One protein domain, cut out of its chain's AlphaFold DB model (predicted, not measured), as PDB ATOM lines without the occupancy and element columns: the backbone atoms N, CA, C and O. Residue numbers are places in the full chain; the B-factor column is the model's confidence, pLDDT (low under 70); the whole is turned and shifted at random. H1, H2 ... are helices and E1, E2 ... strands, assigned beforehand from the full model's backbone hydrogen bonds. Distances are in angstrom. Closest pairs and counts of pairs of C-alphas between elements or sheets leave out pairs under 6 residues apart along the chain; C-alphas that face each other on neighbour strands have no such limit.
ATOM      1  N   LYS A 207      41.872  88.053  23.790       84.12
ATOM      2  CA  LYS A 207      41.417  87.685  22.440       84.12
ATOM      3  C   LYS A 207      41.715  88.786  21.427       84.12
ATOM      4  O   LYS A 207      42.216  88.524  20.329       84.12
ATOM      5  N   GLU A 208      41.395  90.022  21.800       84.12
ATOM      6  CA  GLU A 208      41.658  91.204  20.977       84.12
ATOM      7  C   GLU A 208      43.158  91.389  20.769       84.12
ATOM      8  O   GLU A 208      43.595  91.611  19.638       84.12
ATOM      9  N   TRP A 209      43.955  91.204  21.826       86.56
ATOM     10  CA  TRP A 209      45.408  91.280  21.733       86.56
ATOM     11  C   TRP A 209      45.995  90.228  20.781       86.56
ATOM     12  O   TRP A 209      46.797  90.590  19.914       86.56
ATOM     13  N   ILE A 210      45.582  88.955  20.884       87.94
ATOM     14  CA  ILE A 210      46.035  87.890  19.970       87.94
ATOM     15  C   ILE A 210      45.688  88.275  18.528       87.94
ATOM     16  O   ILE A 210      46.557  88.256  17.654       87.94
ATOM     17  N   THR A 211      44.443  88.693  18.286       87.06
ATOM     18  CA  THR A 211      43.955  89.056  16.947       87.06
ATOM     19  C   THR A 211      44.744  90.229  16.358       87.06
ATOM     20  O   THR A 211      45.288  90.124  15.257       87.06
ATOM     21  N   ALA A 212      44.875  91.331  17.100       86.94
ATOM     22  CA  ALA A 212      45.590  92.525  16.651       86.94
ATOM     23  C   ALA A 212      47.086  92.254  16.420       86.94
ATOM     24  O   ALA A 212      47.670  92.731  15.445       86.94
ATOM     25  N   THR A 213      47.711  91.450  17.282       88.38
ATOM     26  CA  THR A 213      49.135  91.110  17.170       88.38
ATOM     27  C   THR A 213      49.406  90.255  15.932       88.38
ATOM     28  O   THR A 213      50.368  90.522  15.204       88.38
ATOM     29  N   ARG A 214      48.528  89.288  15.635       88.00
ATOM     30  CA  ARG A 214      48.607  88.435  14.436       88.00
ATOM     31  C   ARG A 214      48.301  89.176  13.130       88.00
ATOM     32  O   ARG A 214      48.840  88.813  12.091       88.00
ATOM     33  N   GLN A 215      47.496  90.240  13.156       87.00
ATOM     34  CA  GLN A 215      47.289  91.095  11.974       87.00
ATOM     35  C   GLN A 215      48.559  91.857  11.571       87.00
ATOM     36  O   GLN A 215      48.765  92.151  10.396       87.00
ATOM     37  N   GLN A 216      49.417  92.181  12.540       85.12
ATOM     38  CA  GLN A 216      50.647  92.934  12.297       85.12
ATOM     39  C   GLN A 216      51.820  92.041  11.880       85.12
ATOM     40  O   GLN A 216      52.749  92.515  11.224       85.12
ATOM     41  N   ARG A 217      51.829  90.774  12.314       87.69
ATOM     42  CA  ARG A 217      52.982  89.872  12.210       87.69
ATOM     43  C   ARG A 217      52.547  88.420  12.070       87.69
ATOM     44  O   ARG A 217      51.539  88.006  12.629       87.69
ATOM     45  N   LYS A 218      53.364  87.624  11.381       87.62
ATOM     46  CA  LYS A 218      53.177  86.172  11.309       87.62
ATOM     47  C   LYS A 218      53.820  85.490  12.515       87.62
ATOM     48  O   LYS A 218      54.906  85.879  12.939       87.62
ATOM     49  N   PHE A 219      53.138  84.472  13.016       91.88
ATOM     50  CA  PHE A 219      53.581  83.608  14.104       91.88
ATOM     51  C   PHE A 219      53.321  82.162  13.709       91.88
ATOM     52  O   PHE A 219      52.392  81.891  12.942       91.88
ATOM     53  N   ASP A 220      54.129  81.258  14.243       90.69
ATOM     54  CA  ASP A 220      54.074  79.834  13.914       90.69
ATOM     55  C   ASP A 220      53.394  79.029  15.020       90.69
ATOM     56  O   ASP A 220      52.776  77.996  14.737       90.69
ATOM     57  N   ARG A 221      53.483  79.518  16.265       93.44
ATOM     58  CA  ARG A 221      53.023  78.814  17.459       93.44
ATOM     59  C   ARG A 221      52.370  79.741  18.484       93.44
ATOM     60  O   ARG A 221      52.805  80.875  18.675       93.44
ATOM     61  N   LEU A 222      51.361  79.219  19.174       94.12
ATOM     62  CA  LEU A 222      50.764  79.786  20.380       94.12
ATOM     63  C   LEU A 222      51.036  78.863  21.573       94.12
ATOM     64  O   LEU A 222      50.607  77.707  21.581       94.12
ATOM     65  N   LEU A 223      51.713  79.397  22.585       94.88
ATOM     66  CA  LEU A 223      51.853  78.797  23.907       94.88
ATOM     67  C   LEU A 223      50.838  79.460  24.845       94.88
ATOM     68  O   LEU A 223      50.906  80.668  25.088       94.88
ATOM     69  N   TYR A 224      49.870  78.691  25.333       92.62
ATOM     70  CA  TYR A 224      48.715  79.197  26.071       92.62
ATOM     71  C   TYR A 224      48.729  78.708  27.523       92.62
ATOM     72  O   TYR A 224      48.555  77.519  27.794       92.62
ATOM     73  N   PHE A 225      48.963  79.631  28.454       88.50
ATOM     74  CA  PHE A 225      48.932  79.396  29.894       88.50
ATOM     75  C   PHE A 225      47.491  79.591  30.374       88.50
ATOM     76  O   PHE A 225      47.085  80.723  30.604       88.50
ATOM     77  N   ALA A 226      46.710  78.517  30.469       85.38
ATOM     78  CA  ALA A 226      45.275  78.554  30.757       85.38
ATOM     79  C   ALA A 226      44.940  77.787  32.040       85.38
ATOM     80  O   ALA A 226      44.123  76.866  32.059       85.38
ATOM     81  N   TYR A 227      45.626  78.145  33.123       75.06
ATOM     82  CA  TYR A 227      45.482  77.456  34.405       75.06
ATOM     83  C   TYR A 227      44.183  77.771  35.118       75.06
ATOM     84  O   TYR A 227      43.734  76.975  35.934       75.06
ATOM     85  N   THR A 228      43.572  78.907  34.802       66.56
ATOM     86  CA  THR A 228      42.259  79.258  35.320       66.56
ATOM     87  C   THR A 228      41.205  78.979  34.248       66.56
ATOM     88  O   THR A 228      41.441  79.149  33.047       66.56
ATOM     89  N   ASN A 229      40.031  78.506  34.667       69.19
ATOM     90  CA  ASN A 229      38.962  78.114  33.747       69.19
ATOM     91  C   ASN A 229      38.451  79.291  32.892       69.19
ATOM     92  O   ASN A 229      37.965  79.073  31.781       69.19
ATOM     93  N   GLU A 230      38.605  80.526  33.371       69.94
ATOM     94  CA  GLU A 230      38.225  81.754  32.670       69.94
ATOM     95  C   GLU A 230      38.959  81.905  31.329       69.94
ATOM     96  O   GLU A 230      38.354  82.337  30.350       69.94
ATOM     97  N   LEU A 231      40.227  81.481  31.232       74.56
ATOM     98  CA  LEU A 231      40.990  81.572  29.979       74.56
ATOM     99  C   LEU A 231      40.680  80.451  28.985       74.56
ATOM    100  O   LEU A 231      40.971  80.596  27.795       74.56
ATOM    101  N   LEU A 232      40.093  79.346  29.443       77.81
ATOM    102  CA  LEU A 232      39.637  78.265  28.568       77.81
ATOM    103  C   LEU A 232      38.272  78.567  27.943       77.81
ATOM    104  O   LEU A 232      37.948  78.002  26.901       77.81
ATOM    105  N   TYR A 233      37.481  79.451  28.557       74.56
ATOM    106  CA  TYR A 233      36.085  79.670  28.184       74.56
ATOM    107  C   TYR A 233      35.914  80.158  26.738       74.56
ATOM    108  O   TYR A 233      35.128  79.581  25.990       74.56
ATOM    109  N   ASP A 234      36.690  81.167  26.336       73.94
ATOM    110  CA  ASP A 234      36.607  81.785  25.004       73.94
ATOM    111  C   ASP A 234      37.686  81.303  24.030       73.94
ATOM    112  O   ASP A 234      37.734  81.756  22.884       73.94
ATOM    113  N   PHE A 235      38.555  80.384  24.458       83.44
ATOM    114  CA  PHE A 235      39.727  79.968  23.688       83.44
ATOM    115  C   PHE A 235      39.359  79.444  22.290       83.44
ATOM    116  O   PHE A 235      39.987  79.808  21.297       83.44
ATOM    117  N   LEU A 236      38.287  78.653  22.189       80.00
ATOM    118  CA  LEU A 236      37.809  78.106  20.913       80.00
ATOM    119  C   LEU A 236      37.246  79.173  19.958       80.00
ATOM    120  O   LEU A 236      37.055  78.901  18.776       80.00
ATOM    121  N   ALA A 237      36.985  80.386  20.447       80.69
ATOM    122  CA  ALA A 237      36.538  81.511  19.632       80.69
ATOM    123  C   ALA A 237      37.704  82.344  19.072       80.69
ATOM    124  O   ALA A 237      37.460  83.401  18.475       80.69
ATOM    125  N   TYR A 238      38.956  81.941  19.314       85.31
ATOM    126  CA  TYR A 238      40.136  82.632  18.803       85.31
ATOM    127  C   TYR A 238      40.395  82.221  17.353       85.31
ATOM    128  O   TYR A 238      40.191  81.071  16.966       85.31
ATOM    129  N   ASP A 239      40.890  83.156  16.544       81.44
ATOM    130  CA  ASP A 239      41.507  82.790  15.274       81.44
ATOM    131  C   ASP A 239      42.840  82.099  15.595       81.44
ATOM    132  O   ASP A 239      43.769  82.732  16.105       81.44
ATOM    133  N   LEU A 240      42.907  80.796  15.318       84.94
ATOM    134  CA  LEU A 240      44.076  79.937  15.520       84.94
ATOM    135  C   LEU A 240      44.594  79.351  14.198       84.94
ATOM    136  O   LEU A 240      45.466  78.478  14.203       84.94
ATOM    137  N   GLU A 241      44.063  79.800  13.055       83.25
ATOM    138  CA  GLU A 241      44.384  79.200  11.764       83.25
ATOM    139  C   GLU A 241      45.880  79.334  11.466       83.25
ATOM    140  O   GLU A 241      46.472  80.410  11.577       83.25
ATOM    141  N   GLY A 242      46.515  78.222  11.101       83.44
ATOM    142  CA  GLY A 242      47.936  78.210  10.774       83.44
ATOM    143  C   GLY A 242      48.880  78.311  11.976       83.44
ATOM    144  O   GLY A 242      50.083  78.431  11.744       83.44
ATOM    145  N   LEU A 243      48.407  78.186  13.220       88.88
ATOM    146  CA  LEU A 243      49.257  78.066  14.413       88.88
ATOM    147  C   LEU A 243      49.378  76.615  14.895       88.88
ATOM    148  O   LEU A 243      48.408  75.863  14.886       88.88
ATOM    149  N   GLU A 244      50.572  76.218  15.333       92.38
ATOM    150  CA  GLU A 244      50.716  75.118  16.294       92.38
ATOM    151  C   GLU A 244      50.272  75.631  17.668       92.38
ATOM    152  O   GLU A 244      50.736  76.685  18.102       92.38
ATOM    153  N   VAL A 245      49.386  74.917  18.362       93.44
ATOM    154  CA  VAL A 245      48.837  75.403  19.634       93.44
ATOM    155  C   VAL A 245      49.130  74.421  20.757       93.44
ATOM    156  O   VAL A 245      48.824  73.233  20.661       93.44
ATOM    157  N   LYS A 246      49.733  74.929  21.831       94.00
ATOM    158  CA  LYS A 246      50.079  74.170  23.032       94.00
ATOM    159  C   LYS A 246      49.425  74.837  24.231       94.00
ATOM    160  O   LYS A 246      49.679  76.010  24.491       94.00
ATOM    161  N   ILE A 247      48.593  74.096  24.953       93.50
ATOM    162  CA  ILE A 247      47.815  74.604  26.085       93.50
ATOM    163  C   ILE A 247      48.241  73.891  27.361       93.50
ATOM    164  O   ILE A 247      48.291  72.665  27.412       93.50
ATOM    165  N   ILE A 248      48.508  74.647  28.414       91.69
ATOM    166  CA  ILE A 248      48.708  74.103  29.757       91.69
ATOM    167  C   ILE A 248      47.567  74.561  30.658       91.69
ATOM    168  O   ILE A 248      47.221  75.741  30.658       91.69
ATOM    169  N   ALA A 249      46.966  73.624  31.384       90.75
ATOM    170  CA  ALA A 249      45.791  73.866  32.210       90.75
ATOM    171  C   ALA A 249      45.851  73.124  33.548       90.75
ATOM    172  O   ALA A 249      46.694  72.255  33.781       90.75
ATOM    173  N   ARG A 250      44.934  73.484  34.443       86.94
ATOM    174  CA  ARG A 250      44.728  72.825  35.733       86.94
ATOM    175  C   ARG A 250      44.189  71.403  35.546       86.94
ATOM    176  O   ARG A 250      43.266  71.206  34.760       86.94
ATOM    177  N   ASN A 251      44.747  70.425  36.263       89.19
ATOM    178  CA  ASN A 251      44.169  69.083  36.366       89.19
ATOM    179  C   ASN A 251      42.811  69.174  37.083       89.19
ATOM    180  O   ASN A 251      42.755  69.609  38.232       89.19
ATOM    181  N   TRP A 252      41.726  68.776  36.413       88.81
ATOM    182  CA  TRP A 252      40.377  68.881  36.976       88.81
ATOM    183  C   TRP A 252      40.132  67.917  38.139       88.81
ATOM    184  O   TRP A 252      39.303  68.225  38.987       88.81
ATOM    185  N   VAL A 253      40.866  66.803  38.230       85.31
ATOM    186  CA  VAL A 253      40.788  65.879  39.377       85.31
ATOM    187  C   VAL A 253      41.377  66.540  40.620       85.31
ATOM    188  O   VAL A 253      40.755  66.543  41.679       85.31
ATOM    189  N   ALA A 254      42.546  67.170  40.484       78.56
ATOM    190  CA  ALA A 254      43.157  67.937  41.568       78.56
ATOM    191  C   ALA A 254      42.285  69.140  41.972       78.56
ATOM    192  O   ALA A 254      42.077  69.379  43.158       78.56
ATOM    193  N   GLU A 255      41.720  69.858  40.994       82.31
ATOM    194  CA  GLU A 255      40.761  70.938  41.257       82.31
ATOM    195  C   GLU A 255      39.530  70.430  42.020       82.31
ATOM    196  O   GLU A 255      39.102  71.065  42.976       82.31
ATOM    197  N   HIS A 256      38.989  69.265  41.650       80.19
ATOM    198  CA  HIS A 256      37.834  68.672  42.322       80.19
ATOM    199  C   HIS A 256      38.103  68.398  43.810       80.19
ATOM    200  O   HIS A 256      37.262  68.685  44.660       80.19
ATOM    201  N   HIS A 257      39.299  67.911  44.148       68.75
ATOM    202  CA  HIS A 257      39.695  67.701  45.543       68.75
ATOM    203  C   HIS A 257      39.752  69.014  46.332       68.75
ATOM    204  O   HIS A 257      39.220  69.095  47.444       68.75
ATOM    205  N   ASP A 258      40.373  70.047  45.759       68.81
ATOM    206  CA  ASP A 258      40.451  71.369  46.386       68.81
ATOM    207  C   ASP A 258      39.047  71.969  46.583       68.81
ATOM    208  O   ASP A 258      38.740  72.529  47.642       68.81
ATOM    209  N   GLU A 259      38.160  71.780  45.601       72.81
ATOM    210  CA  GLU A 259      36.749  72.168  45.663       72.81
ATOM    211  C   GLU A 259      35.993  71.459  46.784       72.81
ATOM    212  O   GLU A 259      35.253  72.107  47.529       72.81
ATOM    213  N   GLU A 260      36.167  70.145  46.945       66.81
ATOM    214  CA  GLU A 260      35.524  69.396  48.025       66.81
ATOM    215  C   GLU A 260      35.955  69.898  49.405       66.81
ATOM    216  O   GLU A 260      35.112  70.099  50.288       66.81
ATOM    217  N   VAL A 261      37.263  70.097  49.605       60.84
ATOM    218  CA  VAL A 261      37.817  70.612  50.866       60.84
ATOM    219  C   VAL A 261      37.242  71.993  51.158       60.84
ATOM    220  O   VAL A 261      36.764  72.249  52.269       60.84
ATOM    221  N   TYR A 262      37.220  72.867  50.155       66.00
ATOM    222  CA  TYR A 262      36.688  74.215  50.291       66.00
ATOM    223  C   TYR A 262      35.194  74.228  50.627       66.00
ATOM    224  O   TYR A 262      34.771  74.860  51.601       66.00
ATOM    225  N   ASN A 263      34.392  73.488  49.861       67.25
ATOM    226  CA  ASN A 263      32.950  73.410  50.060       67.25
ATOM    227  C   ASN A 263      32.614  72.833  51.453       67.25
ATOM    228  O   ASN A 263      31.674  73.304  52.097       67.25
ATOM    229  N   LYS A 264      33.414  71.890  51.981       63.22
ATOM    230  CA  LYS A 264      33.294  71.394  53.370       63.22
ATOM    231  C   LYS A 264      33.577  72.489  54.407       63.22
ATOM    232  O   LYS A 264      32.818  72.616  55.368       63.22
ATOM    233  N   ILE A 265      34.623  73.297  54.219       62.06
ATOM    234  CA  ILE A 265      34.956  74.415  55.125       62.06
ATOM    235  C   ILE A 265      33.839  75.468  55.131       62.06
ATOM    236  O   ILE A 265      33.459  75.948  56.201       62.06
ATOM    237  N   LEU A 266      33.282  75.807  53.963       63.81
ATOM    238  CA  LEU A 266      32.151  76.736  53.859       63.81
ATOM    239  C   LEU A 266      30.932  76.246  54.653       63.81
ATOM    240  O   LEU A 266      30.334  77.022  55.398       63.81
ATOM    241  N   LEU A 267      30.603  74.955  54.545       64.06
ATOM    242  CA  LEU A 267      29.501  74.338  55.290       64.06
ATOM    243  C   LEU A 267      29.708  74.408  56.812       64.06
ATOM    244  O   LEU A 267      28.755  74.640  57.553       64.06
ATOM    245  N   GLN A 268      30.945  74.241  57.286       61.88
ATOM    246  CA  GLN A 268      31.281  74.286  58.715       61.88
ATOM    247  C   GLN A 268      31.248  75.702  59.307       61.88
ATOM    248  O   GLN A 268      30.981  75.857  60.498       61.88
ATOM    249  N   LYS A 269      31.506  76.741  58.499       60.75
ATOM    250  CA  LYS A 269      31.539  78.142  58.956       60.75
ATOM    251  C   LYS A 269      30.156  78.767  59.189       60.75
ATOM    252  O   LYS A 269      30.093  79.877  59.703       60.75
ATOM    253  N   GLY A 270      29.060  78.071  58.869       51.31
ATOM    254  CA  GLY A 270      27.709  78.448  59.303       51.31
ATOM    255  C   GLY A 270      27.215  79.822  58.829       51.31
ATOM    256  O   GLY A 270      26.381  80.423  59.501       51.31
ATOM    257  N   SER A 271      27.715  80.352  57.709       50.25
ATOM    258  CA  SER A 271      27.224  81.629  57.183       50.25
ATOM    259  C   SER A 271      25.795  81.460  56.653       50.25
ATOM    260  O   SER A 271      25.565  80.544  55.867       50.25
ATOM    261  N   GLU A 272      24.867  82.356  57.019       50.91
ATOM    262  CA  GLU A 272      23.449  82.451  56.579       50.91
ATOM    263  C   GLU A 272      23.247  82.643  55.054       50.91
ATOM    264  O   GLU A 272      22.198  83.073  54.579       50.91
ATOM    265  N   ILE A 273      24.271  82.354  54.266       51.34
ATOM    266  CA  ILE A 273      24.354  82.591  52.839       51.34
ATOM    267  C   ILE A 273      23.848  81.337  52.128       51.34
ATOM    268  O   ILE A 273      24.160  80.223  52.539       51.34
ATOM    269  N   ASP A 274      23.056  81.512  51.069       54.38
ATOM    270  CA  ASP A 274      22.475  80.431  50.268       54.38
ATOM    271  C   ASP A 274      23.581  79.533  49.674       54.38
ATOM    272  O   ASP A 274      24.119  79.787  48.594       54.38
ATOM    273  N   ILE A 275      23.954  78.489  50.426       51.22
ATOM    274  CA  ILE A 275      25.074  77.567  50.171       51.22
ATOM    275  C   ILE A 275      25.037  77.007  48.742       51.22
ATOM    276  O   ILE A 275      26.084  76.754  48.152       51.22
ATOM    277  N   LYS A 276      23.847  76.861  48.148       51.84
ATOM    278  CA  LYS A 276      23.685  76.339  46.783       51.84
ATOM    279  C   LYS A 276      24.154  77.300  45.688       51.84
ATOM    280  O   LYS A 276      24.517  76.832  44.616       51.84
ATOM    281  N   GLN A 277      24.158  78.612  45.927       52.94
ATOM    282  CA  GLN A 277      24.556  79.608  44.919       52.94
ATOM    283  C   GLN A 277      26.066  79.888  44.900       52.94
ATOM    284  O   GLN A 277      26.558  80.501  43.956       52.94
ATOM    285  N   ARG A 278      26.804  79.454  45.932       57.47
ATOM    286  CA  ARG A 278      28.240  79.748  46.111       57.47
ATOM    287  C   ARG A 278      29.147  78.516  46.122       57.47
ATOM    288  O   ARG A 278      30.344  78.657  46.360       57.47
ATOM    289  N   GLN A 279      28.599  77.327  45.867       60.56
ATOM    290  CA  GLN A 279      29.407  76.122  45.690       60.56
ATOM    291  C   GLN A 279      30.359  76.277  44.501       60.56
ATOM    292  O   GLN A 279      30.003  76.808  43.446       60.56
ATOM    293  N   TRP A 280      31.592  75.828  44.706       67.50
ATOM    294  CA  TRP A 280      32.645  75.864  43.701       67.50
ATOM    295  C   TRP A 280      32.493  74.651  42.762       67.50
ATOM    296  O   TRP A 280      32.469  73.522  43.244       67.50
ATOM    297  N   PHE A 281      32.359  74.904  41.447       73.44
ATOM    298  CA  PHE A 281      32.195  73.902  40.370       73.44
ATOM    299  C   PHE A 281      33.126  74.145  39.155       73.44
ATOM    300  O   PHE A 281      32.715  74.037  37.997       73.44
ATOM    301  N   LYS A 282      34.368  74.583  39.370       76.62
ATOM    302  CA  LYS A 282      35.330  74.857  38.286       76.62
ATOM    303  C   LYS A 282      35.895  73.587  37.656       76.62
ATOM    304  O   LYS A 282      36.149  73.619  36.451       76.62
ATOM    305  N   SER A 283      36.070  72.507  38.415       84.06
ATOM    306  CA  SER A 283      36.564  71.215  37.924       84.06
ATOM    307  C   SER A 283      35.746  70.735  36.720       84.06
ATOM    308  O   SER A 283      36.309  70.465  35.656       84.06
ATOM    309  N   ASP A 284      34.416  70.783  36.825       82.94
ATOM    310  CA  ASP A 284      33.487  70.455  35.739       82.94
ATOM    311  C   ASP A 284      33.664  71.359  34.512       82.94
ATOM    312  O   ASP A 284      33.675  70.884  33.374       82.94
ATOM    313  N   VAL A 285      33.840  72.668  34.719       82.31
ATOM    314  CA  VAL A 285      34.055  73.618  33.615       82.31
ATOM    315  C   VAL A 285      35.357  73.303  32.881       82.31
ATOM    316  O   VAL A 285      35.367  73.259  31.650       82.31
ATOM    317  N   ILE A 286      36.446  73.056  33.616       87.06
ATOM    318  CA  ILE A 286      37.746  72.692  33.036       87.06
ATOM    319  C   ILE A 286      37.604  71.402  32.228       87.06
ATOM    320  O   ILE A 286      38.033  71.365  31.075       87.06
ATOM    321  N   LYS A 287      36.955  70.380  32.793       90.00
ATOM    322  CA  LYS A 287      36.720  69.087  32.142       90.00
ATOM    323  C   LYS A 287      35.938  69.229  30.837       90.00
ATOM    324  O   LYS A 287      36.366  68.712  29.803       90.00
ATOM    325  N   VAL A 288      34.812  69.946  30.859       88.69
ATOM    326  CA  VAL A 288      33.976  70.159  29.665       88.69
ATOM    327  C   VAL A 288      34.770  70.872  28.573       88.69
ATOM    328  O   VAL A 288      34.782  70.410  27.431       88.69
ATOM    329  N   ARG A 289      35.494  71.945  28.913       88.25
ATOM    330  CA  ARG A 289      36.296  72.694  27.933       88.25
ATOM    331  C   ARG A 289      37.482  71.893  27.409       88.25
ATOM    332  O   ARG A 289      37.731  71.905  26.207       88.25
ATOM    333  N   ALA A 290      38.181  71.161  28.273       90.25
ATOM    334  CA  ALA A 290      39.261  70.264  27.875       90.25
ATOM    335  C   ALA A 290      38.782  69.229  26.851       90.25
ATOM    336  O   ALA A 290      39.442  69.021  25.832       90.25
ATOM    337  N   LYS A 291      37.602  68.640  27.076       90.12
ATOM    338  CA  LYS A 291      36.984  67.698  26.141       90.12
ATOM    339  C   LYS A 291      36.661  68.346  24.794       90.12
ATOM    340  O   LYS A 291      37.019  67.794  23.758       90.12
ATOM    341  N   GLU A 292      36.021  69.516  24.792       89.25
ATOM    342  CA  GLU A 292      35.701  70.240  23.550       89.25
ATOM    343  C   GLU A 292      36.966  70.570  22.742       89.25
ATOM    344  O   GLU A 292      37.001  70.368  21.526       89.25
ATOM    345  N   ILE A 293      38.019  71.038  23.416       88.19
ATOM    346  CA  ILE A 293      39.324  71.341  22.814       88.19
ATOM    347  C   ILE A 293      39.962  70.073  22.233       88.19
ATOM    348  O   ILE A 293      40.419  70.085  21.087       88.19
ATOM    349  N   TYR A 294      39.955  68.973  22.987       87.25
ATOM    350  CA  TYR A 294      40.479  67.679  22.549       87.25
ATOM    351  C   TYR A 294      39.754  67.165  21.293       87.25
ATOM    352  O   TYR A 294      40.385  66.755  20.319       87.25
ATOM    353  N   GLU A 295      38.423  67.255  21.264       87.00
ATOM    354  CA  GLU A 295      37.616  66.864  20.105       87.00
ATOM    355  C   GLU A 295      37.875  67.770  18.888       87.00
ATOM    356  O   GLU A 295      37.920  67.287  17.751       87.00
ATOM    357  N   GLN A 296      38.085  69.075  19.100       80.31
ATOM    358  CA  GLN A 296      38.416  70.016  18.027       80.31
ATOM    359  C   GLN A 296      39.827  69.841  17.462       80.31
ATOM    360  O   GLN A 296      40.009  70.064  16.263       80.31
ATOM    361  N   ALA A 297      40.801  69.400  18.265       80.19
ATOM    362  CA  ALA A 297      42.181  69.182  17.822       80.19
ATOM    363  C   ALA A 297      42.263  68.289  16.571       80.19
ATOM    364  O   ALA A 297      43.064  68.537  15.673       80.19
ATOM    365  N   SER A 298      41.361  67.307  16.464       68.44
ATOM    366  CA  SER A 298      41.253  66.394  15.316       68.44
ATOM    367  C   SER A 298      40.864  67.066  13.988       68.44
ATOM    368  O   SER A 298      41.071  66.489  12.920       68.44
ATOM    369  N   LYS A 299      40.299  68.279  14.036       73.50
ATOM    370  CA  LYS A 299      39.785  69.028  12.876       73.50
ATOM    371  C   LYS A 299      40.734  70.133  12.405       73.50
ATOM    372  O   LYS A 299      40.516  70.695  11.333       73.50
ATOM    373  N   MET A 300      41.765  70.461  13.184       68.06
ATOM    374  CA  MET A 300      42.716  71.525  12.863       68.06
ATOM    375  C   MET A 300      43.879  70.972  12.029       68.06
ATOM    376  O   MET A 300      44.505  69.981  12.387       68.06
ATOM    377  N   GLY A 301      44.203  71.621  10.904       61.75
ATOM    378  CA  GLY A 301      45.295  71.200  10.008       61.75
ATOM    379  C   GLY A 301      46.717  71.340  10.585       61.75
ATOM    380  O   GLY A 301      47.681  70.944   9.932       61.75
ATOM    381  N   LYS A 302      46.860  71.905  11.790       69.94
ATOM    382  CA  LYS A 302      48.092  71.972  12.593       69.94
ATOM    383  C   LYS A 302      47.828  71.397  13.994       69.94
ATOM    384  O   LYS A 302      46.682  71.448  14.439       69.94
ATOM    385  N   PRO A 303      48.854  70.876  14.701       81.81
ATOM    386  CA  PRO A 303      48.645  70.208  15.980       81.81
ATOM    387  C   PRO A 303      48.205  71.201  17.062       81.81
ATOM    388  O   PRO A 303      48.940  72.132  17.403       81.81
ATOM    389  N   LEU A 304      47.014  70.961  17.608       89.88
ATOM    390  CA  LEU A 304      46.551  71.492  18.885       89.88
ATOM    391  C   LEU A 304      46.740  70.400  19.941       89.88
ATOM    392  O   LEU A 304      46.370  69.253  19.706       89.88
ATOM    393  N   ASP A 305      47.327  70.739  21.084       91.62
ATOM    394  CA  ASP A 305      47.595  69.780  22.161       91.62
ATOM    395  C   ASP A 305      47.475  70.455  23.535       91.62
ATOM    396  O   ASP A 305      47.682  71.669  23.664       91.62
ATOM    397  N   MET A 306      47.171  69.666  24.564       92.69
ATOM    398  CA  MET A 306      46.870  70.146  25.909       92.69
ATOM    399  C   MET A 306      47.495  69.259  26.993       92.69
ATOM    400  O   MET A 306      47.482  68.031  26.897       92.69
ATOM    401  N   ARG A 307      48.035  69.890  28.045       93.62
ATOM    402  CA  ARG A 307      48.644  69.225  29.207       93.62
ATOM    403  C   ARG A 307      48.103  69.764  30.527       93.62
ATOM    404  O   ARG A 307      47.813  70.954  30.636       93.62
ATOM    405  N   PHE A 308      48.033  68.896  31.532       92.25
ATOM    406  CA  PHE A 308      47.381  69.163  32.815       92.25
ATOM    407  C   PHE A 308      48.338  69.054  34.007       92.25
ATOM    408  O   PHE A 308      49.275  68.254  33.973       92.25
ATOM    409  N   TYR A 309      48.090  69.854  35.054       87.56
ATOM    410  CA  TYR A 309      48.941  69.934  36.252       87.56
ATOM    411  C   TYR A 309      48.158  70.040  37.558       87.56
ATOM    412  O   TYR A 309      47.219  70.832  37.678       87.56
ATOM    413  N   ASP A 310      48.663  69.333  38.566       75.81
ATOM    414  CA  ASP A 310      48.126  69.305  39.933       75.81
ATOM    415  C   ASP A 310      48.499  70.522  40.765       75.81
ATOM    416  O   ASP A 310      47.944  70.726  41.840       75.81
ATOM    417  N   ILE A 311      49.421  71.364  40.300       69.38
ATOM    418  CA  ILE A 311      49.744  72.649  40.926       69.38
ATOM    419  C   ILE A 311      49.785  73.687  39.806       69.38
ATOM    420  O   ILE A 311      50.529  73.487  38.839       69.38
ATOM    421  N   PRO A 312      49.002  74.778  39.889       63.00
ATOM    422  CA  PRO A 312      49.053  75.808  38.870       63.00
ATOM    423  C   PRO A 312      50.396  76.541  38.991       63.00
ATOM    424  O   PRO A 312      50.797  76.928  40.092       63.00
ATOM    425  N   PRO A 313      51.141  76.722  37.897       64.88
ATOM    426  CA  PRO A 313      52.340  77.524  37.884       64.88
ATOM    427  C   PRO A 313      52.001  79.008  37.760       64.88
ATOM    428  O   PRO A 313      50.856  79.434  37.725       64.88
ATOM    429  N   MET A 314      53.064  79.799  37.716       64.75
ATOM    430  CA  MET A 314      53.046  81.219  38.036       64.75
ATOM    431  C   MET A 314      52.332  82.112  37.008       64.75
ATOM    432  O   MET A 314      51.895  83.198  37.364       64.75
ATOM    433  N   PHE A 315      52.208  81.699  35.745       74.50
ATOM    434  CA  PHE A 315      51.770  82.576  34.649       74.50
ATOM    435  C   PHE A 315      50.415  82.160  34.072       74.50
ATOM    436  O   PHE A 315      50.140  80.968  33.967       74.50
ATOM    437  N   ASN A 316      49.619  83.138  33.629       79.31
ATOM    438  CA  ASN A 316      48.356  82.962  32.901       79.31
ATOM    439  C   ASN A 316      48.345  83.893  31.677       79.31
ATOM    440  O   ASN A 316      48.748  85.048  31.792       79.31
ATOM    441  N   GLY A 317      47.879  83.447  30.512       86.44
ATOM    442  CA  GLY A 317      47.846  84.251  29.284       86.44
ATOM    443  C   GLY A 317      48.427  83.536  28.064       86.44
ATOM    444  O   GLY A 317      48.329  82.318  27.936       86.44
ATOM    445  N   ALA A 318      49.023  84.288  27.141       91.00
ATOM    446  CA  ALA A 318      49.495  83.783  25.854       91.00
ATOM    447  C   ALA A 318      50.897  84.278  25.493       91.00
ATOM    448  O   ALA A 318      51.238  85.444  25.688       91.00
ATOM    449  N   LEU A 319      51.669  83.402  24.858       94.00
ATOM    450  CA  LEU A 319      52.913  83.712  24.166       94.00
ATOM    451  C   LEU A 319      52.789  83.254  22.706       94.00
ATOM    452  O   LEU A 319      52.572  82.078  22.421       94.00
ATOM    453  N   LEU A 320      52.929  84.194  21.778       94.06
ATOM    454  CA  LEU A 320      53.022  83.947  20.344       94.06
ATOM    455  C   LEU A 320      54.500  83.851  19.958       94.06
ATOM    456  O   LEU A 320      55.247  84.818  20.123       94.06
ATOM    457  N   GLU A 321      54.916  82.704  19.427       93.50
ATOM    458  CA  GLU A 321      56.289  82.469  18.976       93.50
ATOM    459  C   GLU A 321      56.404  82.553  17.451       93.50
ATOM    460  O   GLU A 321      55.531  82.107  16.699       93.50
ATOM    461  N   SER A 322      57.519  83.120  16.999       86.31
ATOM    462  CA  SER A 322      57.931  83.163  15.597       86.31
ATOM    463  C   SER A 322      59.384  82.718  15.491       86.31
ATOM    464  O   SER A 322      60.198  83.048  16.355       86.31
ATOM    465  N   HIS A 323      59.732  82.015  14.413       71.69
ATOM    466  CA  HIS A 323      61.110  81.596  14.146       71.69
ATOM    467  C   HIS A 323      62.101  82.756  13.905       71.69
ATOM    468  O   HIS A 323      63.304  82.515  13.849       71.69
ATOM    469  N   SER A 324      61.632  84.003  13.764       64.81
ATOM    470  CA  SER A 324      62.457  85.179  13.437       64.81
ATOM    471  C   SER A 324      62.610  86.194  14.588       64.81
ATOM    472  O   SER A 324      62.615  87.397  14.327       64.81
ATOM    473  N   ASP A 325      62.650  85.743  15.849       63.09
ATOM    474  CA  ASP A 325      62.774  86.576  17.071       63.09
ATOM    475  C   ASP A 325      61.679  87.651  17.259       63.09
ATOM    476  O   ASP A 325      61.788  88.558  18.082       63.09
ATOM    477  N   SER A 326      60.556  87.536  16.547       75.75
ATOM    478  CA  SER A 326      59.449  88.500  16.606       75.75
ATOM    479  C   SER A 326      58.351  88.128  17.606       75.75
ATOM    480  O   SER A 326      57.231  88.630  17.467       75.75
ATOM    481  N   SER A 327      58.649  87.235  18.557       91.88
ATOM    482  CA  SER A 327      57.703  86.711  19.547       91.88
ATOM    483  C   SER A 327      57.035  87.829  20.346       91.88
ATOM    484  O   SER A 327      57.588  88.915  20.504       91.88
ATOM    485  N   ALA A 328      55.838  87.587  20.858       91.38
ATOM    486  CA  ALA A 328      55.116  88.555  21.673       91.38
ATOM    487  C   ALA A 328      54.307  87.825  22.737       91.38
ATOM    488  O   ALA A 328      53.832  86.721  22.487       91.38
ATOM    489  N   ALA A 329      54.125  88.430  23.904       88.88
ATOM    490  CA  ALA A 329      53.340  87.821  24.968       88.88
ATOM    491  C   ALA A 329      52.407  88.821  25.630       88.88
ATOM    492  O   ALA A 329      52.690  90.016  25.699       88.88
ATOM    493  N   PHE A 330      51.314  88.267  26.128       85.75
ATOM    494  CA  PHE A 330      50.351  88.888  27.010       85.75
ATOM    495  C   PHE A 330      50.191  87.926  28.172       85.75
ATOM    496  O   PHE A 330      49.538  86.890  28.040       85.75
ATOM    497  N   VAL A 331      50.863  88.212  29.278       77.75
ATOM    498  CA  VAL A 331      50.903  87.301  30.422       77.75
ATOM    499  C   VAL A 331      50.576  88.060  31.692       77.75
ATOM    500  O   VAL A 331      51.251  89.021  32.050       77.75
ATOM    501  N   GLY A 332      49.527  87.628  32.373       71.31
ATOM    502  CA  GLY A 332      49.327  87.943  33.775       71.31
ATOM    503  C   GLY A 332      49.997  86.904  34.659       71.31
ATOM    504  O   GLY A 332      50.447  85.842  34.215       71.31
ATOM    505  N   ILE A 333      50.057  87.227  35.937       62.44
ATOM    506  CA  ILE A 333      50.664  86.382  36.951       62.44
ATOM    507  C   ILE A 333      49.554  85.946  37.897       62.44
ATOM    508  O   ILE A 333      48.719  86.762  38.281       62.44
ATOM    509  N   ILE A 334      49.502  84.651  38.202       57.03
ATOM    510  CA  ILE A 334      48.460  84.079  39.056       57.03
ATOM    511  C   ILE A 334      48.791  84.419  40.506       57.03
ATOM    512  O   ILE A 334      49.865  84.074  41.003       57.03
ATOM    513  N   GLU A 335      47.863  85.094  41.176       49.88
ATOM    514  CA  GLU A 335      47.941  85.429  42.593       49.88
ATOM    515  C   GLU A 335      47.116  84.423  43.401       49.88
ATOM    516  O   GLU A 335      46.088  83.935  42.936       49.88
ATOM    517  N   TRP A 336      47.593  84.086  44.599       46.41
ATOM    518  CA  TRP A 336      46.818  83.327  45.573       46.41
ATOM    519  C   TRP A 336      46.242  84.318  46.575       46.41
ATOM    520  O   TRP A 336      46.987  84.860  47.394       46.41
ATOM    521  N   GLU A 337      44.938  84.562  46.516       45.12
ATOM    522  CA  GLU A 337      44.257  85.298  47.580       45.12
ATOM    523  C   GLU A 337      44.015  84.386  48.798       45.12
ATOM    524  O   GLU A 337      44.003  83.154  48.687       45.12
ATOM    525  N   GLU A 338      43.819  84.979  49.986       47.06
ATOM    526  CA  GLU A 338      43.162  84.245  51.075       47.06
ATOM    527  C   GLU A 338      41.820  83.717  50.563       47.06
ATOM    528  O   GLU A 338      41.197  84.344  49.710       47.06
ATOM    529  N   PHE A 339      41.366  82.572  51.083       48.47
ATOM    530  CA  PHE A 339      40.064  82.026  50.713       48.47
ATOM    531  C   PHE A 339      38.998  83.125  50.798       48.47
ATOM    532  O   PHE A 339      38.717  83.577  51.914       48.47
ATOM    533  N   PRO A 340      38.411  83.557  49.664       49.94
ATOM    534  CA  PRO A 340      37.505  84.687  49.680       49.94
ATOM    535  C   PRO A 340      36.335  84.351  50.600       49.94
ATOM    536  O   PRO A 340      35.723  83.282  50.471       49.94
ATOM    537  N   GLU A 341      36.029  85.255  51.537       48.31
ATOM    538  CA  GLU A 341      34.911  85.090  52.480       48.31
ATOM    539  C   GLU A 341      33.588  84.861  51.735       48.31
ATOM    540  O   GLU A 341      32.683  84.191  52.231       48.31
ATOM    541  N   GLU A 342      33.495  85.378  50.507       44.53
ATOM    542  CA  GLU A 342      32.295  85.321  49.691       44.53
ATOM    543  C   GLU A 342      32.131  84.080  48.804       44.53
ATOM    544  O   GLU A 342      31.134  83.994  48.087       44.53
ATOM    545  N   GLY A 343      33.037  83.103  48.826       46.41
ATOM    546  CA  GLY A 343      32.960  82.012  47.848       46.41
ATOM    547  C   GLY A 343      33.727  82.300  46.554       46.41
ATOM    548  O   GLY A 343      33.737  83.416  46.020       46.41
ATOM    549  N   GLY A 344      34.325  81.254  45.990       47.72
ATOM    550  CA  GLY A 344      34.950  81.264  44.668       47.72
ATOM    551  C   GLY A 344      36.437  80.930  44.692       47.72
ATOM    552  O   GLY A 344      37.017  80.664  45.738       47.72
ATOM    553  N   SER A 345      37.035  80.924  43.503       46.66
ATOM    554  CA  SER A 345      38.456  80.620  43.331       46.66
ATOM    555  C   SER A 345      39.342  81.529  44.182       46.66
ATOM    556  O   SER A 345      39.088  82.733  44.177       46.66
ATOM    557  N   PRO A 346      40.435  81.015  44.777       46.91
ATOM    558  CA  PRO A 346      41.529  81.864  45.248       46.91
ATOM    559  C   PRO A 346      42.232  82.582  44.079       46.91
ATOM    560  O   PRO A 346      43.035  83.478  44.306       46.91
ATOM    561  N   TYR A 347      41.924  82.187  42.835       51.12
ATOM    562  CA  TYR A 347      42.367  82.811  41.591       51.12
ATOM    563  C   TYR A 347      41.273  83.724  41.025       51.12
ATOM    564  O   TYR A 347      40.724  83.466  39.950       51.12
ATOM    565  N   LYS A 348      40.887  84.759  41.769       45.34
ATOM    566  CA  LYS A 348      40.069  85.846  41.227       45.34
ATOM    567  C   LYS A 348      40.974  87.047  40.998       45.34
ATOM    568  O   LYS A 348      41.764  87.416  41.849       45.34
ATOM    569  N   LEU A 349      40.877  87.620  39.808       43.75
ATOM    570  CA  LEU A 349      41.526  88.875  39.468       43.75
ATOM    571  C   LEU A 349      40.391  89.858  39.180       43.75
ATOM    572  O   LEU A 349      39.745  89.748  38.139       43.75
ATOM    573  N   GLU A 350      40.092  90.766  40.115       37.19
ATOM    574  CA  GLU A 350      39.128  91.859  39.868       37.19
ATOM    575  C   GLU A 350      39.628  92.797  38.751       37.19
ATOM    576  O   GLU A 350      38.835  93.341  37.985       37.19
ATOM    577  N   GLU A 351      40.950  92.895  38.584       48.34
ATOM    578  CA  GLU A 351      41.644  93.499  37.446       48.34
ATOM    579  C   GLU A 351      42.729  92.515  36.984       48.34
ATOM    580  O   GLU A 351      43.417  91.943  37.825       48.34
ATOM    581  N   TRP A 352      42.895  92.275  35.674       54.94
ATOM    582  CA  TRP A 352      43.945  91.386  35.148       54.94
ATOM    583  C   TRP A 352      45.178  92.209  34.734       54.94
ATOM    584  O   TRP A 352      45.265  92.617  33.571       54.94
ATOM    585  N   PRO A 353      46.141  92.493  35.639       55.28
ATOM    586  CA  PRO A 353      47.377  93.164  35.270       55.28
ATOM    587  C   PRO A 353      48.208  92.208  34.413       55.28
ATOM    588  O   PRO A 353      48.892  91.312  34.910       55.28
ATOM    589  N   ALA A 354      48.108  92.369  33.100       63.78
ATOM    590  CA  ALA A 354      48.884  91.611  32.140       63.78
ATOM    591  C   ALA A 354      50.075  92.433  31.651       63.78
ATOM    592  O   ALA A 354      49.946  93.597  31.271       63.78
ATOM    593  N   ILE A 355      51.237  91.793  31.616       69.38
ATOM    594  CA  ILE A 355      52.456  92.347  31.045       69.38
ATOM    595  C   ILE A 355      52.431  92.063  29.543       69.38
ATOM    596  O   ILE A 355      52.305  90.907  29.121       69.38
ATOM    597  N   ILE A 356      52.580  93.116  28.736       75.38
ATOM    598  CA  ILE A 356      52.699  93.000  27.281       75.38
ATOM    599  C   ILE A 356      54.167  93.103  26.875       75.38
ATOM    600  O   ILE A 356      54.847  94.093  27.145       75.38
ATOM    601  N   LEU A 357      54.642  92.077  26.175       77.75
ATOM    602  CA  LEU A 357      56.034  91.917  25.767       77.75
ATOM    603  C   LEU A 357      56.126  91.800  24.249       77.75
ATOM    604  O   LEU A 357      55.303  91.141  23.613       77.75
ATOM    605  N   ASP A 358      57.160  92.403  23.668       82.62
ATOM    606  CA  ASP A 358      57.394  92.413  22.221       82.62
ATOM    607  C   ASP A 358      58.865  92.131  21.918       82.62
ATOM    608  O   ASP A 358      59.717  92.941  22.253       82.62
ATOM    609  N   GLY A 359      59.166  91.016  21.257       80.56
ATOM    610  CA  GLY A 359      60.523  90.529  20.989       80.56
ATOM    611  C   GLY A 359      61.361  91.410  20.064       80.56
ATOM    612  O   GLY A 359      62.567  91.214  19.973       80.56
ATOM    613  N   ARG A 360      60.765  92.430  19.429       81.06
ATOM    614  CA  ARG A 360      61.534  93.493  18.753       81.06
ATOM    615  C   ARG A 360      62.335  94.344  19.738       81.06
ATOM    616  O   ARG A 360      63.314  94.972  19.349       81.06
ATOM    617  N   ASP A 361      61.903  94.377  20.992       74.19
ATOM    618  CA  ASP A 361      62.632  94.954  22.107       74.19
ATOM    619  C   ASP A 361      63.560  93.886  22.703       74.19
ATOM    620  O   ASP A 361      63.113  92.813  23.116       74.19
ATOM    621  N   ARG A 362      64.865  94.171  22.754       68.62
ATOM    622  CA  ARG A 362      65.889  93.206  23.176       68.62
ATOM    623  C   ARG A 362      65.734  92.752  24.634       68.62
ATOM    624  O   ARG A 362      66.075  91.610  24.950       68.62
ATOM    625  N   ILE A 363      65.203  93.609  25.510       64.69
ATOM    626  CA  ILE A 363      64.924  93.283  26.916       64.69
ATOM    627  C   ILE A 363      63.711  92.358  26.993       64.69
ATOM    628  O   ILE A 363      63.774  91.296  27.617       64.69
ATOM    629  N   HIS A 364      62.637  92.698  26.278       73.31
ATOM    630  CA  HIS A 364      61.453  91.842  26.202       73.31
ATOM    631  C   HIS A 364      61.767  90.487  25.569       73.31
ATOM    632  O   HIS A 364      61.289  89.470  26.061       73.31
ATOM    633  N   ALA A 365      62.598  90.443  24.526       76.94
ATOM    634  CA  ALA A 365      63.026  89.205  23.878       76.94
ATOM    635  C   ALA A 365      63.653  88.223  24.876       76.94
ATOM    636  O   ALA A 365      63.426  87.017  24.792       76.94
ATOM    637  N   HIS A 366      64.406  88.725  25.859       71.81
ATOM    638  CA  HIS A 366      64.969  87.882  26.906       71.81
ATOM    639  C   HIS A 366      63.892  87.321  27.842       71.81
ATOM    640  O   HIS A 366      63.883  86.120  28.112       71.81
ATOM    641  N   PHE A 367      62.947  88.151  28.286       72.00
ATOM    642  CA  PHE A 367      61.853  87.683  29.140       72.00
ATOM    643  C   PHE A 367      60.888  86.740  28.392       72.00
ATOM    644  O   PHE A 367      60.418  85.756  28.954       72.00
ATOM    645  N   LEU A 368      60.687  86.943  27.089       82.38
ATOM    646  CA  LEU A 368      59.947  86.030  26.212       82.38
ATOM    647  C   LEU A 368      60.615  84.649  26.119       82.38
ATOM    648  O   LEU A 368      59.922  83.635  26.203       82.38
ATOM    649  N   ARG A 369      61.951  84.587  26.016       82.94
ATOM    650  CA  ARG A 369      62.695  83.314  26.085       82.94
ATOM    651  C   ARG A 369      62.514  82.621  27.434       82.94
ATOM    652  O   ARG A 369      62.341  81.405  27.472       82.94
ATOM    653  N   TYR A 370      62.514  83.383  28.526       77.94
ATOM    654  CA  TYR A 370      62.237  82.850  29.858       77.94
ATOM    655  C   TYR A 370      60.821  82.264  29.959       77.94
ATOM    656  O   TYR A 370      60.669  81.117  30.379       77.94
ATOM    657  N   LEU A 371      59.797  82.997  29.512       82.31
ATOM    658  CA  LEU A 371      58.409  82.522  29.496       82.31
ATOM    659  C   LEU A 371      58.255  81.250  28.659       82.31
ATOM    660  O   LEU A 371      57.642  80.291  29.124       82.31
ATOM    661  N   SER A 372      58.863  81.208  27.471       89.94
ATOM    662  CA  SER A 372      58.902  80.002  26.636       89.94
ATOM    663  C   SER A 372      59.544  78.831  27.382       89.94
ATOM    664  O   SER A 372      58.959  77.754  27.491       89.94
ATOM    665  N   SER A 373      60.711  79.043  27.999       82.75
ATOM    666  CA  SER A 373      61.388  78.004  28.780       82.75
ATOM    667  C   SER A 373      60.529  77.487  29.938       82.75
ATOM    668  O   SER A 373      60.523  76.282  30.184       82.75
ATOM    669  N   ARG A 374      59.812  78.368  30.648       80.44
ATOM    670  CA  ARG A 374      58.905  77.979  31.738       80.44
ATOM    671  C   ARG A 374      57.689  77.221  31.224       80.44
ATOM    672  O   ARG A 374      57.316  76.222  31.832       80.44
ATOM    673  N   PHE A 375      57.131  77.633  30.086       89.62
ATOM    674  CA  PHE A 375      56.070  76.889  29.413       89.62
ATOM    675  C   PHE A 375      56.507  75.451  29.137       89.62
ATOM    676  O   PHE A 375      55.802  74.518  29.505       89.62
ATOM    677  N   TRP A 376      57.679  75.262  28.522       89.50
ATOM    678  CA  TRP A 376      58.167  73.937  28.138       89.50
ATOM    679  C   TRP A 376      58.589  73.075  29.331       89.50
ATOM    680  O   TRP A 376      58.392  71.860  29.307       89.50
ATOM    681  N   GLU A 377      59.133  73.681  30.390       81.44
ATOM    682  CA  GLU A 377      59.394  72.976  31.649       81.44
ATOM    683  C   GLU A 377      58.103  72.409  32.238       81.44
ATOM    684  O   GLU A 377      58.079  71.231  32.603       81.44
ATOM    685  N   SER A 378      57.046  73.230  32.305       82.06
ATOM    686  CA  SER A 378      55.716  72.753  32.664       82.06
ATOM    687  C   SER A 378      55.318  71.657  31.689       82.06
ATOM    688  O   SER A 378      55.254  70.513  32.120       82.06
ATOM    689  N   TRP A 379      55.180  71.969  30.393       90.19
ATOM    690  CA  TRP A 379      54.705  71.082  29.319       90.19
ATOM    691  C   TRP A 379      55.188  69.632  29.443       90.19
ATOM    692  O   TRP A 379      54.396  68.695  29.360       90.19
ATOM    693  N   ASN A 380      56.491  69.451  29.664       87.25
ATOM    694  CA  ASN A 380      57.129  68.138  29.723       87.25
ATOM    695  C   ASN A 380      56.760  67.308  30.963       87.25
ATOM    696  O   ASN A 380      56.930  66.092  30.947       87.25
ATOM    697  N   ARG A 381      56.295  67.946  32.039       85.69
ATOM    698  CA  ARG A 381      55.848  67.286  33.275       85.69
ATOM    699  C   ARG A 381      54.345  67.020  33.303       85.69
ATOM    700  O   ARG A 381      53.901  66.263  34.158       85.69
ATOM    701  N   GLY A 382      53.572  67.657  32.426       87.69
ATOM    702  CA  GLY A 382      52.117  67.602  32.487       87.69
ATOM    703  C   GLY A 382      51.523  66.307  31.970       87.69
ATOM    704  O   GLY A 382      52.028  65.674  31.035       87.69
ATOM    705  N   LEU A 383      50.380  65.969  32.548       93.19
ATOM    706  CA  LEU A 383      49.574  64.821  32.166       93.19
ATOM    707  C   LEU A 383      48.855  65.089  30.840       93.19
ATOM    708  O   LEU A 383      48.480  66.227  30.550       93.19
ATOM    709  N   THR A 384      48.669  64.058  30.015       94.56
ATOM    710  CA  THR A 384      47.760  64.126  28.858       94.56
ATOM    711  C   THR A 384      46.306  64.107  29.314       94.56
ATOM    712  O   THR A 384      45.998  63.677  30.425       94.56
ATOM    713  N   TYR A 385      45.399  64.499  28.420       92.50
ATOM    714  CA  TYR A 385      43.958  64.366  28.636       92.50
ATOM    715  C   TYR A 385      43.560  62.939  29.056       92.50
ATOM    716  O   TYR A 385      42.866  62.754  30.049       92.50
ATOM    717  N   GLU A 386      44.068  61.913  28.367       93.00
ATOM    718  CA  GLU A 386      43.752  60.514  28.677       93.00
ATOM    719  C   GLU A 386      44.324  60.060  30.023       93.00
ATOM    720  O   GLU A 386      43.733  59.210  30.685       93.00
ATOM    721  N   GLN A 387      45.483  60.589  30.428       93.81
ATOM    722  CA  GLN A 387      46.051  60.303  31.745       93.81
ATOM    723  C   GLN A 387      45.170  60.881  32.850       93.81
ATOM    724  O   GLN A 387      44.883  60.166  33.806       93.81
ATOM    725  N   VAL A 388      44.680  62.111  32.685       91.81
ATOM    726  CA  VAL A 388      43.772  62.720  33.662       91.81
ATOM    727  C   VAL A 388      42.410  62.019  33.691       91.81
ATOM    728  O   VAL A 388      41.890  61.769  34.771       91.81
ATOM    729  N   CYS A 389      41.856  61.590  32.549       89.69
ATOM    730  CA  CYS A 389      40.643  60.757  32.548       89.69
ATOM    731  C   CYS A 389      40.823  59.468  33.367       89.69
ATOM    732  O   CYS A 389      39.922  59.076  34.098       89.69
ATOM    733  N   LYS A 390      41.997  58.826  33.298       86.69
ATOM    734  CA  LYS A 390      42.297  57.644  34.125       86.69
ATOM    735  C   LYS A 390      42.442  57.976  35.609       86.69
ATOM    736  O   LYS A 390      42.160  57.122  36.446       86.69
ATOM    737  N   GLU A 391      42.943  59.160  35.950       83.38
ATOM    738  CA  GLU A 391      42.968  59.630  37.339       83.38
ATOM    739  C   GLU A 391      41.560  59.890  37.860       83.38
ATOM    740  O   GLU A 391      41.242  59.455  38.960       83.38
ATOM    741  N   GLU A 392      40.702  60.510  37.054       83.44
ATOM    742  CA  GLU A 392      39.300  60.741  37.394       83.44
ATOM    743  C   GLU A 392      38.552  59.425  37.590       83.44
ATOM    744  O   GLU A 392      37.853  59.270  38.583       83.44
ATOM    745  N   GLU A 393      38.735  58.450  36.693       73.56
ATOM    746  CA  GLU A 393      38.176  57.110  36.873       73.56
ATOM    747  C   GLU A 393      38.595  56.540  38.233       73.56
ATOM    748  O   GLU A 393      37.740  56.107  39.001       73.56
ATOM    749  N   LYS A 394      39.888  56.606  38.581       65.94
ATOM    750  CA  LYS A 394      40.389  56.162  39.894       65.94
ATOM    751  C   LYS A 394      39.781  56.936  41.064       65.94
ATOM    752  O   LYS A 394      39.584  56.338  42.117       65.94
ATOM    753  N   ASP A 395      39.509  58.224  40.903       64.38
ATOM    754  CA  ASP A 395      38.955  59.078  41.951       64.38
ATOM    755  C   ASP A 395      37.448  58.851  42.160       64.38
ATOM    756  O   ASP A 395      36.979  58.631  43.278       64.38
TER     757      ASP A 395
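What this domain is: This is residues 207 to 395 of the 623 residues of an uncharacterized protein of Chloroflexi bacterium RBG_19FT_COMBO_55_16 (UniProt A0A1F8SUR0). A twisted six-stranded sheet makes the core of a three-layer slab, with H1, H2 and H4 over one face and the long H5 crossing the other. H3 leads away from one end of the sheet, H4 folds back over it, and H6 packs beside the E3 edge. The printed part has 189 residues with six named helices and six named strands, along the chain H1 E1 H2 E2 H3 H4 E3 E4 E5 E6 H5 H6. The sheet is mixed, in the order E3 E2 E1 E4 E5 E6, and the class is mixed, helices and strands. The whole is compact, with a radius of gyration of the C-alphas of 17.7 A, and its outline is elongated, spanning 57 by 34 by 27 A.

Where its parts are: The strands are E3, residues 304 to 309, E2, 244 to 250, 20.5 A long, E1, 221 to 226, E4, 315 to 321, E5, 328 to 333, and E6, 354 to 358. H5, residues 362 to 381, is 29.6 A long; H3, 252 to 268, 24.2 A; H4, 282 to 297, 22.3 A. H1, 207 to 216, begins at C-alpha 207 (41.417, 87.685, 22.440). H2 is residues 229 to 233, and H6, 385 to 395, ends at C-alpha 395 (38.955, 59.078, 41.951).

How they stand to each other: E3 and E2 are parallel, with N 305 and O 245 2.9 A apart, and so are E2 and E1, with N 224 and O 246 at 2.8 A, both within hydrogen-bond range. E1, H2, E2 and E2, H3, H4, E3 are strand-helix-strand units, parallel neighbours with helices between, each with a right-handed crossover. E1 and E4 are antiparallel, with N 223 and O 319 within hydrogen-bond range at 2.8 A. E4, E5 and E6 form a meander, each strand the antiparallel neighbour of the one before; N 318 and O 330 are 2.8 A apart, N 355 and O 331 2.8 A, within hydrogen-bond range. H5 has a height over the sheet of 8.7 A and runs across the strands, only just, at 62 degrees to E6 on the local plane. On the opposite face, H4 runs along the strands over E3 and E2, height 9.8 A, and H1 along them over E4 and E5, height 9.9 A. H3 and H4, a helical hairpin, touch at Trp 252 and Ser 283, their closest C-alphas, 4.6 A apart. Every O i to N i+4 pair is within hydrogen-bond range in H1, H2, H3, H4 and H6, and 15 of 16 in H5.

The domain as a whole: The C-alphas farthest apart, of Glu 272 and Ser 324, are 58.2 A apart. The printed part has no cut; the links H3 to H4 and E5 to E6 are long. Mean pLDDT of the printed part is 76.0, with residues 260 to 280 and 333 to 355 among those under 70.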